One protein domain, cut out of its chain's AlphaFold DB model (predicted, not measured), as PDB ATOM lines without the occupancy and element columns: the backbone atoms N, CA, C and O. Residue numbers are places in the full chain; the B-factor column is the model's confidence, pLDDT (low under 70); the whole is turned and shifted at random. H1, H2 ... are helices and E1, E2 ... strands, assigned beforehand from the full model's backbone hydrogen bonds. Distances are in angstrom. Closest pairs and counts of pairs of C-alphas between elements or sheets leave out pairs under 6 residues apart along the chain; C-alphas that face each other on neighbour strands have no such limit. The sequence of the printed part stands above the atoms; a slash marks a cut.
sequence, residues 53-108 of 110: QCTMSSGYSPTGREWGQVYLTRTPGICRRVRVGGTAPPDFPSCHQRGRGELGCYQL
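Overview. This is residues 53 to 108 of the 110 residues of an uncharacterized protein of Sorangium cellulosum (UniProt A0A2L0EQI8). A small, strongly twisted sheet of three strands curls round one short helix, H1. The long hairpin of E2 and E3 runs along the length of a rod-like outline, with the shorter E1 beside E2, and the stretch after H1 comes back to pair briefly with the start of E3. The printed part has 56 residues, with three named strands and one named helix in the order E1, E2, E3, H1; the sheet's order is E1, E2, E3, antiparallel throughout, and the class is mixed, helices and strands. The whole is compact, with a radius of gyration of the C-alphas of 11.1 A and spans of 35 by 17 by 14 A.

Arrangement. E1, residues 53 to 57, is an edge strand and forms a hairpin with the inner strand E2, residues 65 to 72. They are antiparallel, with 127 degrees between their directions; N 54 and O 68 are 3.0 A apart and N 56 and O 66 are 2.9 A apart, within hydrogen-bond range. E2 forms a second hairpin with E3, residues 78 to 87, the other edge strand. These two are antiparallel at 153 degrees, with N 69 and O 82 at 2.9 A and N 82 and O 69 at 2.8 A. The three strands make a meander, each the antiparallel neighbour of the one before. E3 bends by 53 degrees at residue 84. H1, residues 95 to 102, is on the sheet, which curls round it. The closest C-alphas of H1 and E1 are those of Cys 95 and Cys 54, 4.8 A apart; of H1 and E2, those of Cys 95 and Val 70, 6.0 A; of H1 and E3, those of Gly 99 and Cys 79, 6.7 A. In H1 every O i to N i+4 pair is within hydrogen-bond range. Residues 106 to 107 pair in parallel with residues 78 to 79 of E3.

Along the chain. E1, Gln 53 to Ser 57, begins at C-alpha 53 (-51.052, 19.349, 154.082). E2, Arg 65 to Leu 72, measures 22.0 A from first to last C-alpha. E3, Ile 78 to Thr 87, is the longest strand at 26.1 A and ends at C-alpha 87 (-54.497, 28.969, 145.945). H1, Cys 95 to Glu 102, measures 10.2 A and ends at C-alpha 102 (-52.857, 16.055, 164.924).

Size, cuts and confidence. The two C-alphas farthest apart, those of Pro 62 and Pro 76, are 35.3 A apart. The printed part has no cut. The link from E2 to E3 is tight, and those from E1 to E2 and from E3 to H1 are short. The mean pLDDT of the printed part is 92.5, and residue 108 alone is under 70.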
ATOM      1  N   GLN A  53     -50.557  18.245 154.889       95.75
ATOM      2  CA  GLN A  53     -51.052  19.349 154.082       95.75
ATOM      3  C   GLN A  53     -51.974  20.226 154.935       95.75
ATOM      4  O   GLN A  53     -52.741  19.733 155.774       95.75
ATOM      5  N   CYS A  54     -51.842  21.533 154.756       95.56
ATOM      6  CA  CYS A  54     -52.539  22.548 155.528       95.56
ATOM      7  C   CYS A  54     -52.610  23.866 154.750       95.56
ATOM      8  O   CYS A  54     -52.056  23.988 153.658       95.56
ATOM      9  N   THR A  55     -53.289  24.862 155.317       97.06
ATOM     10  CA  THR A  55     -53.351  26.214 154.750       97.06
ATOM     11  C   THR A  55     -52.608  27.248 155.585       97.06
ATOM     12  O   THR A  55     -52.538  27.170 156.819       97.06
ATOM     13  N   MET A  56     -52.065  28.246 154.889       95.12
ATOM     14  CA  MET A  56     -51.422  29.431 155.452       95.12
ATOM     15  C   MET A  56     -52.084  30.692 154.898       95.12
ATOM     16  O   MET A  56     -52.535  30.706 153.752       95.12
ATOM     17  N   SER A  57     -52.131  31.761 155.694       94.31
ATOM     18  CA  SER A  57     -52.617  33.059 155.219       94.31
ATOM     19  C   SER A  57     -51.716  33.605 154.108       94.31
ATOM     20  O   SER A  57     -50.484  33.486 154.163       94.31
ATOM     21  N   SER A  58     -52.331  34.220 153.105       93.44
ATOM     22  CA  SER A  58     -51.669  34.825 151.954       93.44
ATOM     23  C   SER A  58     -52.277  36.185 151.645       93.44
ATOM     24  O   SER A  58     -53.495  36.326 151.634       93.44
ATOM     25  N   GLY A  59     -51.428  37.175 151.362       93.00
ATOM     26  CA  GLY A  59     -51.863  38.469 150.824       93.00
ATOM     27  C   GLY A  59     -52.013  38.473 149.300       93.00
ATOM     28  O   GLY A  59     -52.429  39.482 148.743       93.00
ATOM     29  N   TYR A  60     -51.658  37.371 148.630       90.69
ATOM     30  CA  TYR A  60     -51.535  37.312 147.171       90.69
ATOM     31  C   TYR A  60     -52.514  36.334 146.513       90.69
ATOM     32  O   TYR A  60     -52.715  36.404 145.303       90.69
ATOM     33  N   SER A  61     -53.120  35.415 147.272       92.50
ATOM     34  CA  SER A  61     -54.083  34.467 146.709       92.50
ATOM     35  C   SER A  61     -55.516  35.027 146.716       92.50
ATOM     36  O   SER A  61     -55.890  35.740 147.652       92.50
ATOM     37  N   PRO A  62     -56.366  34.666 145.733       93.94
ATOM     38  CA  PRO A  62     -57.757  35.130 145.671       93.94
ATOM     39  C   PRO A  62     -58.607  34.741 146.888       93.94
ATOM     40  O   PRO A  62     -59.592  35.403 147.197       93.94
ATOM     41  N   THR A  63     -58.244  33.658 147.578       94.25
ATOM     42  CA  THR A  63     -58.939  33.163 148.776       94.25
ATOM     43  C   THR A  63     -58.340  33.699 150.079       94.25
ATOM     44  O   THR A  63     -58.787  33.318 151.161       94.25
ATOM     45  N   GLY A  64     -57.284  34.521 150.006       94.69
ATOM     46  CA  GLY A  64     -56.486  34.941 151.163       94.69
ATOM     47  C   GLY A  64     -55.706  33.796 151.828       94.69
ATOM     48  O   GLY A  64     -55.170  33.952 152.928       94.69
ATOM     49  N   ARG A  65     -55.675  32.616 151.198       96.00
ATOM     50  CA  ARG A  65     -55.074  31.377 151.697       96.00
ATOM     51  C   ARG A  65     -54.309  30.627 150.619       96.00
ATOM     52  O   ARG A  65     -54.704  30.586 149.455       96.00
ATOM     53  N   GLU A  66     -53.234  29.978 151.023       96.88
ATOM     54  CA  GLU A  66     -52.432  29.136 150.144       96.88
ATOM     55  C   GLU A  66     -51.998  27.842 150.808       96.88
ATOM     56  O   GLU A  66     -52.112  27.685 152.030       96.88
ATOM     57  N   TRP A  67     -51.517  26.909 149.989       96.69
ATOM     58  CA  TRP A  67     -51.071  25.619 150.483       96.69
ATOM     59  C   TRP A  67     -49.773  25.744 151.271       96.69
ATOM     60  O   TRP A  67     -48.832  26.453 150.905       96.69
ATOM     61  N   GLY A  68     -49.726  24.986 152.355       95.00
ATOM     62  CA  GLY A  68     -48.548  24.752 153.161       95.00
ATOM     63  C   GLY A  68     -48.476  23.293 153.588       95.00
ATOM     64  O   GLY A  68     -49.392  22.495 153.363       95.00
ATOM     65  N   GLN A  69     -47.371  22.956 154.230       94.69
ATOM     66  CA  GLN A  69     -47.181  21.688 154.916       94.69
ATOM     67  C   GLN A  69     -46.651  21.950 156.321       94.69
ATOM     68  O   GLN A  69     -45.909  22.907 156.552       94.69
ATOM     69  N   VAL A  70     -47.048  21.103 157.266       93.94
ATOM     70  CA  VAL A  70     -46.540  21.118 158.638       93.94
ATOM     71  C   VAL A  70     -45.879  19.781 158.962       93.94
ATOM     72  O   VAL A  70     -46.426  18.721 158.653       93.94
ATOM     73  N   TYR A  71     -44.701  19.849 159.575       92.31
ATOM     74  CA  TYR A  71     -43.853  18.705 159.898       92.31
ATOM     75  C   TYR A  71     -43.398  18.795 161.348       92.31
ATOM     76  O   TYR A  71     -43.161  19.891 161.867       92.31
ATOM     77  N   LEU A  72     -43.234  17.637 161.982       90.69
ATOM     78  CA  LEU A  72     -42.530  17.545 163.254       90.69
ATOM     79  C   LEU A  72     -41.055  17.889 163.041       90.69
ATOM     80  O   LEU A  72     -40.460  17.524 162.030       90.69
ATOM     81  N   THR A  73     -40.472  18.606 163.994       88.50
ATOM     82  CA  THR A  73     -39.022  18.819 164.033       88.50
ATOM     83  C   THR A  73     -38.362  17.791 164.952       88.50
ATOM     84  O   THR A  73     -39.041  17.012 165.622       88.50
ATOM     85  N   ARG A  74     -37.026  17.804 165.025       88.50
ATOM     86  CA  ARG A  74     -36.285  17.004 166.017       88.50
ATOM     87  C   ARG A  74     -36.558  17.462 167.455       88.50
ATOM     88  O   ARG A  74     -36.361  16.684 168.384       88.50
ATOM     89  N   THR A  75     -37.020  18.698 167.643       88.06
ATOM     90  CA  THR A  75     -37.346  19.244 168.961       88.06
ATOM     91  C   THR A  75     -38.777  18.859 169.346       88.06
ATOM     92  O   THR A  75     -39.724  19.208 168.631       88.06
ATOM     93  N   PRO A  76     -38.978  18.157 170.477       87.88
ATOM     94  CA  PRO A  76     -40.296  17.683 170.876       87.88
ATOM     95  C   PRO A  76     -41.263  18.850 171.097       87.88
ATOM     96  O   PRO A  76     -40.923  19.866 171.700       87.88
ATOM     97  N   GLY A  77     -42.487  18.692 170.594       89.62
ATOM     98  CA  GLY A  77     -43.535  19.708 170.693       89.62
ATOM     99  C   GLY A  77     -43.393  20.875 169.712       89.62
ATOM    100  O   GLY A  77     -44.292  21.709 169.666       89.62
ATOM    101  N   ILE A  78     -42.338  20.929 168.892       91.69
ATOM    102  CA  ILE A  78     -42.143  21.985 167.892       91.69
ATOM    103  C   ILE A  78     -42.384  21.437 166.491       91.69
ATOM    104  O   ILE A  78     -41.783  20.442 166.078       91.69
ATOM    105  N   CYS A  79     -43.229  22.138 165.740       91.94
ATOM    106  CA  CYS A  79     -43.418  21.909 164.317       91.94
ATOM    107  C   CYS A  79     -42.859  23.039 163.465       91.94
ATOM    108  O   CYS A  79     -43.016  24.224 163.776       91.94
ATOM    109  N   ARG A  80     -42.307  22.648 162.318       91.88
ATOM    110  CA  ARG A  80     -41.958  23.548 161.222       91.88
ATOM    111  C   ARG A  80     -43.120  23.596 160.243       91.88
ATOM    112  O   ARG A  80     -43.744  22.578 159.948       91.88
ATOM    113  N   ARG A  81     -43.398  24.786 159.723       91.88
ATOM    114  CA  ARG A  81     -44.327  24.987 158.609       91.88
ATOM    115  C   ARG A  81     -43.544  25.428 157.386       91.88
ATOM    116  O   ARG A  81     -42.630  26.239 157.505       91.88
ATOM    117  N   VAL A  82     -43.923  24.919 156.226       91.69
ATOM    118  CA  VAL A  82     -43.341  25.310 154.945       91.69
ATOM    119  C   VAL A  82     -44.466  25.755 154.030       91.69
ATOM    120  O   VAL A  82     -45.516  25.115 153.946       91.69
ATOM    121  N   ARG A  83     -44.238  26.878 153.360       92.75
ATOM    122  CA  ARG A  83     -45.141  27.429 152.360       92.75
ATOM    123  C   ARG A  83     -44.943  26.657 151.056       92.75
ATOM    124  O   ARG A  83     -43.830  26.604 150.550       92.75
ATOM    125  N   VAL A  84     -46.004  26.033 150.551       93.94
ATOM    126  CA  VAL A  84     -45.988  25.310 149.266       93.94
ATOM    127  C   VAL A  84     -46.389  26.247 148.127       93.94
ATOM    128  O   VAL A  84     -45.868  26.135 147.023       93.94
ATOM    129  N   GLY A  85     -47.279  27.202 148.410       90.69
ATOM    130  CA  GLY A  85     -47.807  28.147 147.431       90.69
ATOM    131  C   GLY A  85     -49.042  27.622 146.694       90.69
ATOM    132  O   GLY A  85     -49.518  26.512 146.923       90.69
ATOM    133  N   GLY A  86     -49.594  28.455 145.809       94.19
ATOM    134  CA  GLY A  86     -50.842  28.169 145.094       94.19
ATOM    135  C   GLY A  86     -52.100  28.421 145.931       94.19
ATOM    136  O   GLY A  86     -52.062  28.466 147.155       94.19
ATOM    137  N   THR A  87     -53.241  28.605 145.269       96.56
ATOM    138  CA  THR A  87     -54.497  28.969 145.945       96.56
ATOM    139  C   THR A  87     -55.079  27.772 146.691       96.56
ATOM    140  O   THR A  87     -55.302  26.718 146.095       96.56
ATOM    141  N   ALA A  88     -55.355  27.948 147.983       96.00
ATOM    142  CA  ALA A  88     -56.015  26.940 148.803       96.00
ATOM    143  C   ALA A  88     -57.455  27.354 149.135       96.00
ATOM    144  O   ALA A  88     -57.733  28.552 149.264       96.00
ATOM    145  N   PRO A  89     -58.378  26.394 149.286       93.94
ATOM    146  CA  PRO A  89     -59.757  26.704 149.615       93.94
ATOM    147  C   PRO A  89     -59.880  27.170 151.083       93.94
ATOM    148  O   PRO A  89     -59.037  26.837 151.928       93.94
ATOM    149  N   PRO A  90     -60.882  28.007 151.400       89.88
ATOM    150  CA  PRO A  90     -60.964  28.692 152.692       89.88
ATOM    151  C   PRO A  90     -61.306  27.771 153.869       89.88
ATOM    152  O   PRO A  90     -60.939  28.065 155.006       89.88
ATOM    153  N   ASP A  91     -61.981  26.663 153.592       93.19
ATOM    154  CA  ASP A  91     -62.464  25.652 154.532       93.19
ATOM    155  C   ASP A  91     -61.400  24.615 154.923       93.19
ATOM    156  O   ASP A  91     -61.560  23.911 155.921       93.19
ATOM    157  N   PHE A  92     -60.283  24.540 154.197       96.00
ATOM    158  CA  PHE A  92     -59.224  23.589 154.520       96.00
ATOM    159  C   PHE A  92     -58.462  24.003 155.796       96.00
ATOM    160  O   PHE A  92     -58.114  25.185 155.965       96.00
ATOM    161  N   PRO A  93     -58.154  23.054 156.704       96.25
ATOM    162  CA  PRO A  93     -57.589  23.358 158.014       96.25
ATOM    163  C   PRO A  93     -56.244  24.088 157.941       96.25
ATOM    164  O   PRO A  93     -55.377  23.799 157.111       96.25
ATOM    165  N   SER A  94     -56.062  25.038 158.862       95.44
ATOM    166  CA  SER A  94     -54.819  25.810 158.958       95.44
ATOM    167  C   SER A  94     -53.666  24.959 159.481       95.44
ATOM    168  O   SER A  94     -53.870  24.003 160.235       95.44
ATOM    169  N   CYS A  95     -52.429  25.342 159.162       94.81
ATOM    170  CA  CYS A  95     -51.263  24.644 159.701       94.81
ATOM    171  C   CYS A  95     -51.242  24.686 161.238       94.81
ATOM    172  O   CYS A  95     -50.824  23.714 161.862       94.81
ATOM    173  N   HIS A  96     -51.715  25.774 161.861       93.69
ATOM    174  CA  HIS A  96     -51.811  25.875 163.322       93.69
ATOM    175  C   HIS A  96     -52.783  24.846 163.909       93.69
ATOM    176  O   HIS A  96     -52.467  24.205 164.911       93.69
ATOM    177  N   GLN A  97     -53.944  24.667 163.274       95.38
ATOM    178  CA  GLN A  97     -54.938  23.676 163.682       95.38
ATOM    179  C   GLN A  97     -54.391  22.253 163.539       95.38
ATOM    180  O   GLN A  97     -54.478  21.479 164.485       95.38
ATOM    181  N   ARG A  98     -53.776  21.933 162.394       94.69
ATOM    182  CA  ARG A  98     -53.171  20.617 162.118       94.69
ATOM    183  C   ARG A  98     -52.022  20.313 163.083       94.69
ATOM    184  O   ARG A  98     -51.967  19.233 163.656       94.69
ATOM    185  N   GLY A  99     -51.151  21.293 163.326       93.19
ATOM    186  CA  GLY A  99     -50.032  21.163 164.260       93.19
ATOM    187  C   GLY A  99     -50.492  20.817 165.676       93.19
ATOM    188  O   GLY A  99     -50.040  19.828 166.243       93.19
ATOM    189  N   ARG A 100     -51.453  21.567 166.227       93.62
ATOM    190  CA  ARG A 100     -51.960  21.297 167.582       93.62
ATOM    191  C   ARG A 100     -52.831  20.047 167.660       93.62
ATOM    192  O   ARG A 100     -52.701  19.288 168.610       93.62
ATOM    193  N   GLY A 101     -53.734  19.872 166.698       93.81
ATOM    194  CA  GLY A 101     -54.765  18.839 166.742       93.81
ATOM    195  C   GLY A 101     -54.272  17.446 166.367       93.81
ATOM    196  O   GLY A 101     -54.792  16.469 166.891       93.81
ATOM    197  N   GLU A 102     -53.278  17.347 165.483       93.00
ATOM    198  CA  GLU A 102     -52.857  16.055 164.924       93.00
ATOM    199  C   GLU A 102     -51.405  15.714 165.224       93.00
ATOM    200  O   GLU A 102     -51.085  14.547 165.426       93.00
ATOM    201  N   LEU A 103     -50.529  16.718 165.286       89.56
ATOM    202  CA  LEU A 103     -49.111  16.514 165.595       89.56
ATOM    203  C   LEU A 103     -48.766  16.808 167.063       89.56
ATOM    204  O   LEU A 103     -47.647  16.536 167.486       89.56
ATOM    205  N   GLY A 104     -49.695  17.369 167.845       91.62
ATOM    206  CA  GLY A 104     -49.465  17.718 169.250       91.62
ATOM    207  C   GLY A 104     -48.366  18.768 169.458       91.62
ATOM    208  O   GLY A 104     -47.712  18.781 170.498       91.62
ATOM    209  N   CYS A 105     -48.137  19.635 168.471       91.06
ATOM    210  CA  CYS A 105     -47.034  20.590 168.458       91.06
ATOM    211  C   CYS A 105     -47.511  22.041 168.309       91.06
ATOM    212  O   CYS A 105     -48.605  22.337 167.815       91.06
ATOM    213  N   TYR A 106     -46.649  22.975 168.696       88.62
ATOM    214  CA  TYR A 106     -46.788  24.395 168.402       88.62
ATOM    215  C   TYR A 106     -45.817  24.814 167.294       88.62
ATOM    216  O   TYR A 106     -44.805  24.165 167.037       88.62
ATOM    217  N   GLN A 107     -46.164  25.893 166.597       80.06
ATOM    218  CA  GLN A 107     -45.338  26.446 165.526       80.06
ATOM    219  C   GLN A 107     -44.513  27.595 166.083       80.06
ATOM    220  O   GLN A 107     -45.086  28.490 166.710       80.06
ATOM    221  N   LEU A 108     -43.209  27.589 165.820       69.38
ATOM    222  CA  LEU A 108     -42.393  28.785 165.983       69.38
ATOM    223  C   LEU A 108     -42.727  29.749 164.839       69.38
ATOM    224  O   LEU A 108     -42.784  29.355 163.671       69.38
TER     225      LEU A 108